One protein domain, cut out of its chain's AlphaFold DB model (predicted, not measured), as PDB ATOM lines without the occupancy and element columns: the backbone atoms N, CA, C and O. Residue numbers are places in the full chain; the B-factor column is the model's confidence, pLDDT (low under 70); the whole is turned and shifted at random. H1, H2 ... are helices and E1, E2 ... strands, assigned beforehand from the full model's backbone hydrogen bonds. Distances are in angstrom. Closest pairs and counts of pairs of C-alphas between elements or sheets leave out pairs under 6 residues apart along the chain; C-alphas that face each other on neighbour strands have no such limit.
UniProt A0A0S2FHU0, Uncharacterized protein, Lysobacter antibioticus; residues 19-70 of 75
ATOM      1  N   VAL A  19     153.931 177.905 170.847       87.00
ATOM      2  CA  VAL A  19     152.702 178.265 171.569       87.00
ATOM      3  C   VAL A  19     151.720 178.993 170.652       87.00
ATOM      4  O   VAL A  19     150.563 178.593 170.553       87.00
ATOM      5  N   LYS A  20     152.175 180.025 169.928       85.06
ATOM      6  CA  LYS A  20     151.309 180.788 169.017       85.06
ATOM      7  C   LYS A  20     150.860 179.955 167.824       85.06
ATOM      8  O   LYS A  20     149.685 179.985 167.467       85.06
ATOM      9  N   LEU A  21     151.762 179.141 167.281       88.19
ATOM     10  CA  LEU A  21     151.466 178.197 166.212       88.19
ATOM     11  C   LEU A  21     150.350 177.220 166.614       88.19
ATOM     12  O   LEU A  21     149.431 177.020 165.823       88.19
ATOM     13  N   ALA A  22     150.410 176.662 167.827       88.25
ATOM     14  CA  ALA A  22     149.396 175.747 168.353       88.25
ATOM     15  C   ALA A  22     148.074 176.454 168.691       88.25
ATOM     16  O   ALA A  22     147.005 175.905 168.455       88.25
ATOM     17  N   SER A  23     148.136 177.680 169.217       90.06
ATOM     18  CA  SER A  23     146.937 178.443 169.592       90.06
ATOM     19  C   SER A  23     146.106 178.927 168.396       90.06
ATOM     20  O   SER A  23     144.917 179.192 168.538       90.06
ATOM     21  N   GLY A  24     146.722 179.098 167.217       86.62
ATOM     22  CA  GLY A  24     146.071 179.755 166.080       86.62
ATOM     23  C   GLY A  24     145.873 181.265 166.262       86.62
ATOM     24  O   GLY A  24     145.219 181.897 165.425       86.62
ATOM     25  N   GLU A  25     146.408 181.858 167.335       88.88
ATOM     26  CA  GLU A  25     146.309 183.293 167.580       88.88
ATOM     27  C   GLU A  25     147.138 184.087 166.563       88.88
ATOM     28  O   GLU A  25     148.278 183.720 166.253       88.88
ATOM     29  N   PRO A  26     146.587 185.191 166.025       89.25
ATOM     30  CA  PRO A  26     147.320 186.028 165.096       89.25
ATOM     31  C   PRO A  26     148.454 186.775 165.807       89.25
ATOM     32  O   PRO A  26     148.255 187.421 166.833       89.25
ATOM     33  N   GLU A  27     149.641 186.764 165.209       88.81
ATOM     34  CA  GLU A  27     150.776 187.574 165.636       88.81
ATOM     35  C   GLU A  27     151.030 188.688 164.630       88.81
ATOM     36  O   GLU A  27     151.319 188.428 163.462       88.81
ATOM     37  N   ARG A  28     150.947 189.934 165.099       90.06
ATOM     38  CA  ARG A  28     151.278 191.115 164.308       90.06
ATOM     39  C   ARG A  28     152.662 191.629 164.685       90.06
ATOM     40  O   ARG A  28     152.945 191.845 165.862       90.06
ATOM     41  N   LYS A  29     153.491 191.864 163.672       89.12
ATOM     42  CA  LYS A  29     154.801 192.503 163.794       89.12
ATOM     43  C   LYS A  29     154.877 193.720 162.891       89.12
ATOM     44  O   LYS A  29     154.335 193.729 161.786       89.12
ATOM     45  N   HIS A  30     155.552 194.741 163.387       87.31
ATOM     46  CA  HIS A  30     155.747 196.027 162.745       87.31
ATOM     47  C   HIS A  30     157.214 196.178 162.349       87.31
ATOM     48  O   HIS A  30     158.101 195.860 163.137       87.31
ATOM     49  N   TYR A  31     157.457 196.675 161.141       83.88
ATOM     50  CA  TYR A  31     158.782 196.801 160.537       83.88
ATOM     51  C   TYR A  31     158.958 198.206 159.961       83.88
ATOM     52  O   TYR A  31     157.992 198.817 159.488       83.88
ATOM     53  N   LYS A  32     160.188 198.725 159.970       81.12
ATOM     54  CA  LYS A  32     160.504 200.035 159.379       81.12
ATOM     55  C   LYS A  32     160.355 199.960 157.852       81.12
ATOM     56  O   LYS A  32     160.885 199.046 157.227       81.12
ATOM     57  N   ARG A  33     159.634 200.911 157.247       74.88
ATOM     58  CA  ARG A  33     159.428 200.979 155.786       74.88
ATOM     59  C   ARG A  33     160.647 201.546 155.058       74.88
ATOM     60  O   ARG A  33     160.981 201.077 153.974       74.88
ATOM     61  N   ASP A  34     161.297 202.537 155.661       65.12
ATOM     62  CA  ASP A  34     162.391 203.279 155.039       65.12
ATOM     63  C   ASP A  34     163.752 202.707 155.438       65.12
ATOM     64  O   ASP A  34     164.001 202.479 156.620       65.12
ATOM     65  N   ASN A  35     164.618 202.510 154.431       55.12
ATOM     66  CA  ASN A  35     166.037 202.150 154.538       55.12
ATOM     67  C   ASN A  35     166.366 201.313 155.782       55.12
ATOM     68  O   ASN A  35     166.974 201.802 156.737       55.12
ATOM     69  N   TYR A  36     166.036 200.020 155.714       52.12
ATOM     70  CA  TYR A  36     166.741 199.023 156.512       52.12
ATOM     71  C   TYR A  36     168.237 199.350 156.464       52.12
ATOM     72  O   TYR A  36     168.731 199.592 155.350       52.12
ATOM     73  N   PRO A  37     168.952 199.453 157.599       49.34
ATOM     74  CA  PRO A  37     170.321 199.920 157.562       49.34
ATOM     75  C   PRO A  37     171.113 199.056 156.575       49.34
ATOM     76  O   PRO A  37     171.334 197.871 156.796       49.34
ATOM     77  N   ARG A  38     171.563 199.677 155.472       52.06
ATOM     78  CA  ARG A  38     172.512 199.119 154.486       52.06
ATOM     79  C   ARG A  38     173.913 198.949 155.084       52.06
ATOM     80  O   ARG A  38     174.885 198.704 154.372       52.06
ATOM     81  N   ILE A  39     174.030 199.173 156.387       44.75
ATOM     82  CA  ILE A  39     175.261 199.083 157.137       44.75
ATOM     83  C   ILE A  39     175.428 197.604 157.446       44.75
ATOM     84  O   ILE A  39     174.546 196.995 158.043       44.75
ATOM     85  N   LYS A  40     176.538 197.041 156.972       42.25
ATOM     86  CA  LYS A  40     177.020 195.679 157.209       42.25
ATOM     87  C   LYS A  40     177.183 195.394 158.712       42.25
ATOM     88  O   LYS A  40     178.300 195.233 159.188       42.25
ATOM     89  N   ILE A  41     176.099 195.360 159.473       47.62
ATOM     90  CA  ILE A  41     176.088 194.750 160.793       47.62
ATOM     91  C   ILE A  41     175.744 193.296 160.512       47.62
ATOM     92  O   ILE A  41     174.592 192.951 160.248       47.62
ATOM     93  N   ALA A  42     176.782 192.464 160.452       44.03
ATOM     94  CA  ALA A  42     176.599 191.035 160.622       44.03
ATOM     95  C   ALA A  42     175.799 190.843 161.926       44.03
ATOM     96  O   ALA A  42     176.177 191.399 162.952       44.03
ATOM     97  N   ASP A  43     174.672 190.138 161.843       47.16
ATOM     98  CA  ASP A  43     173.854 189.683 162.980       47.16
ATOM     99  C   ASP A  43     172.847 190.644 163.640       47.16
ATOM    100  O   ASP A  43     172.535 190.477 164.818       47.16
ATOM    101  N   TYR A  44     172.211 191.564 162.902       44.53
ATOM    102  CA  TYR A  44     170.931 192.139 163.368       44.53
ATOM    103  C   TYR A  44     169.748 191.740 162.469       44.53
ATOM    104  O   TYR A  44     169.365 192.496 161.567       44.53
ATOM    105  N   PRO A  45     169.164 190.539 162.661       54.56
ATOM    106  CA  PRO A  45     167.889 190.205 162.042       54.56
ATOM    107  C   PRO A  45     166.791 191.084 162.656       54.56
ATOM    108  O   PRO A  45     166.520 191.005 163.853       54.56
ATOM    109  N   ASP A  46     166.149 191.928 161.854       64.12
ATOM    110  CA  ASP A  46     164.944 192.646 162.267       64.12
ATOM    111  C   ASP A  46     163.803 191.645 162.358       64.12
ATOM    112  O   ASP A  46     163.260 191.155 161.365       64.12
ATOM    113  N   THR A  47     163.481 191.312 163.598       66.81
ATOM    114  CA  THR A  47     162.359 190.455 163.969       66.81
ATOM    115  C   THR A  47     161.055 191.245 164.099       66.81
ATOM    116  O   THR A  47     160.016 190.674 164.444       66.81
ATOM    117  N   GLY A  48     161.088 192.548 163.796       77.62
ATOM    118  CA  GLY A  48     159.981 193.471 163.962       77.62
ATOM    119  C   GLY A  48     159.623 193.705 165.430       77.62
ATOM    120  O   GLY A  48     160.040 192.992 166.345       77.62
ATOM    121  N   LYS A  49     158.789 194.713 165.666       83.75
ATOM    122  CA  LYS A  49     158.274 195.047 167.001       83.75
ATOM    123  C   LYS A  49     156.800 194.706 167.121       83.75
ATOM    124  O   LYS A  49     156.080 194.718 166.124       83.75
ATOM    125  N   SER A  50     156.353 194.357 168.323       85.94
ATOM    126  CA  SER A  50     154.941 194.031 168.559       85.94
ATOM    127  C   SER A  50     154.100 195.297 168.738       85.94
ATOM    128  O   SER A  50     152.934 195.304 168.346       85.94
ATOM    129  N   ASP A  51     154.697 196.375 169.255       84.88
ATOM    130  CA  ASP A  51     154.071 197.691 169.381       84.88
ATOM    131  C   ASP A  51     154.808 198.742 168.517       84.88
ATOM    132  O   ASP A  51     156.025 198.913 168.645       84.88
ATOM    133  N   PRO A  52     154.107 199.483 167.631       82.81
ATOM    134  CA  PRO A  52     154.690 200.608 166.905       82.81
ATOM    135  C   PRO A  52     155.255 201.709 167.814       82.81
ATOM    136  O   PRO A  52     156.153 202.434 167.391       82.81
ATOM    137  N   GLY A  53     154.756 201.849 169.046       85.19
ATOM    138  CA  GLY A  53     155.244 202.815 170.033       85.19
ATOM    139  C   GLY A  53     156.705 202.599 170.432       85.19
ATOM    140  O   GLY A  53     157.390 203.551 170.811       85.19
ATOM    141  N   GLU A  54     157.210 201.376 170.261       83.81
ATOM    142  CA  GLU A  54     158.609 201.029 170.494       83.81
ATOM    143  C   GLU A  54     159.558 201.601 169.421       83.81
ATOM    144  O   GLU A  54     160.779 201.506 169.570       83.81
ATOM    145  N   PHE A  55     159.048 202.138 168.309       81.50
ATOM    146  CA  PHE A  55     159.863 202.887 167.353       81.50
ATOM    147  C   PHE A  55     160.039 204.341 167.789       81.50
ATOM    148  O   PHE A  55     159.157 204.926 168.426       81.50
ATOM    149  N   ASP A  56     161.159 204.929 167.364       82.94
ATOM    150  CA  ASP A  56     161.399 206.368 167.450       82.94
ATOM    151  C   ASP A  56     160.228 207.132 166.818       82.94
ATOM    152  O   ASP A  56     159.669 206.691 165.808       82.94
ATOM    153  N   GLU A  57     159.851 208.272 167.396       83.25
ATOM    154  CA  GLU A  57     158.651 209.031 167.006       83.25
ATOM    155  C   GLU A  57     158.597 209.346 165.507       83.25
ATOM    156  O   GLU A  57     157.553 209.184 164.873       83.25
ATOM    157  N   GLU A  58     159.745 209.677 164.916       79.69
ATOM    158  CA  GLU A  58     159.905 209.967 163.485       79.69
ATOM    159  C   GLU A  58     159.624 208.759 162.571       79.69
ATOM    160  O   GLU A  58     159.340 208.912 161.377       79.69
ATOM    161  N   ILE A  59     159.706 207.546 163.123       79.06
ATOM    162  CA  ILE A  59     159.557 206.271 162.417       79.06
ATOM    163  C   ILE A  59     158.166 205.672 162.639       79.06
ATOM    164  O   ILE A  59     157.699 204.926 161.780       79.06
ATOM    165  N   ARG A  60     157.456 206.021 163.723       80.44
ATOM    166  CA  ARG A  60     156.123 205.465 164.048       80.44
ATOM    167  C   ARG A  60     155.118 205.585 162.895       80.44
ATOM    168  O   ARG A  60     154.347 204.663 162.657       80.44
ATOM    169  N   GLY A  61     155.160 206.685 162.136       81.56
ATOM    170  CA  GLY A  61     154.316 206.904 160.947       81.56
ATOM    171  C   GLY A  61     154.816 206.231 159.657       81.56
ATOM    172  O   GLY A  61     154.141 206.272 158.631       81.56
ATOM    173  N   LYS A  62     155.999 205.611 159.691       84.62
ATOM    174  CA  LYS A  62     156.729 205.048 158.543       84.62
ATOM    175  C   LYS A  62     157.008 203.556 158.725       84.62
ATOM    176  O   LYS A  62     158.058 203.050 158.325       84.62
ATOM    177  N   VAL A  63     156.065 202.836 159.325       86.12
ATOM    178  CA  VAL A  63     156.126 201.377 159.459       86.12
ATOM    179  C   VAL A  63     155.186 200.683 158.477       86.12
ATOM    180  O   VAL A  63     154.262 201.271 157.901       86.12
ATOM    181  N   PHE A  64     155.425 199.399 158.262       86.19
ATOM    182  CA  PHE A  64     154.436 198.472 157.728       86.19
ATOM    183  C   PHE A  64     154.275 197.304 158.701       86.19
ATOM    184  O   PHE A  64     155.078 197.135 159.617       86.19
ATOM    185  N   SER A  65     153.205 196.528 158.538       89.19
ATOM    186  CA  SER A  65     152.889 195.434 159.457       89.19
ATOM    187  C   SER A  65     152.674 194.141 158.693       89.19
ATOM    188  O   SER A  65     152.053 194.152 157.633       89.19
ATOM    189  N   ILE A  66     153.130 193.033 159.265       87.69
ATOM    190  CA  ILE A  66     152.811 191.681 158.811       87.69
ATOM    191  C   ILE A  66     152.043 190.993 159.938       87.69
ATOM    192  O   ILE A  66     152.414 191.113 161.104       87.69
ATOM    193  N   THR A  67     150.958 190.298 159.595       90.50
ATOM    194  CA  THR A  67     150.201 189.465 160.540       90.50
ATOM    195  C   THR A  67     150.287 188.011 160.100       90.50
ATOM    196  O   THR A  67     149.885 187.692 158.982       90.50
ATOM    197  N   LEU A  68     150.801 187.137 160.966       90.44
ATOM    198  CA  LEU A  68     150.786 185.689 160.761       90.44
ATOM    199  C   LEU A  68     149.674 185.062 161.581       90.44
ATOM    200  O   LEU A  68     149.473 185.418 162.736       90.44
ATOM    201  N   LYS A  69     148.997 184.085 160.990       90.75
ATOM    202  CA  LYS A  69     148.027 183.236 161.672       90.75
ATOM    203  C   LYS A  69     148.209 181.808 161.181       90.75
ATOM    204  O   LYS A  69     148.283 181.585 159.974       90.75
ATOM    205  N   SER A  70     148.271 180.854 162.101       90.75
ATOM    206  CA  SER A  70     148.230 179.437 161.758       90.75
ATOM    207  C   SER A  70     146.791 178.942 161.689       90.75
ATOM    208  O   SER A  70     145.885 179.443 162.359       90.75
TER     209      SER A  70
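What this domain is: This is residues 19 to 70 of the 75 residues of an uncharacterized protein of Lysobacter antibioticus (UniProt A0A0S2FHU0). A narrow ribbon of two antiparallel strands, E1 and E2, has a short helix near each end, H1 at one and H2 at the other. A long loop joins E1 to H2, and its residues 37 to 45 stick out to one side of the ribbon. The 52 printed residues hold two named helices and two named strands in the order H1, E1, H2, E2; the class is mixed, helices and strands, with under half of the residues in named elements. The whole is loose, with a radius of gyration of the C-alphas of 13.0 A, and flat, spanning 36 by 27 by 14 A.

How they stand to each other: H1, residues 19 to 23, comes closest to E1, residues 27 to 32, at the C-alphas of Lys 20 and Glu 27, 7.6 A apart. E1 is the antiparallel neighbour of E2, residues 63 to 68, with 155 degrees between their directions. The C-alphas of Arg 28 and Thr 67 face each other at 4.3 A. N 27 and O 68, at 2.8 A, and N 64 and O 31, at 2.9 A, are within hydrogen-bond range. The closest C-alphas of E1 and H2, residues 57 to 60, are those of Lys 32 and Ile 59, 7.0 A apart. H1 is apart from H2 and from E2. In H1 every O i to N i+4 pair is within hydrogen-bond range; H2 is too short for such a pair.

Where its parts are: H1 begins at C-alpha 19, (152.702, 178.265, 171.569), and measures 6.1 A. E1 measures 17.0 A and ends at C-alpha 32, (160.504, 200.035, 159.379). H2 measures 5.3 A. E2 measures 16.6 A and ends at C-alpha 68, (150.786, 185.689, 160.761).

The domain as a whole: The C-alphas farthest apart are those of Ser 23 and Ile 39, 37.2 A. The printed part has no cut. The link from E1 to H2, 24 residues, is long; the other two are tight. Mean pLDDT of the printed part is 76.5, with residues 34 to 47 under 70.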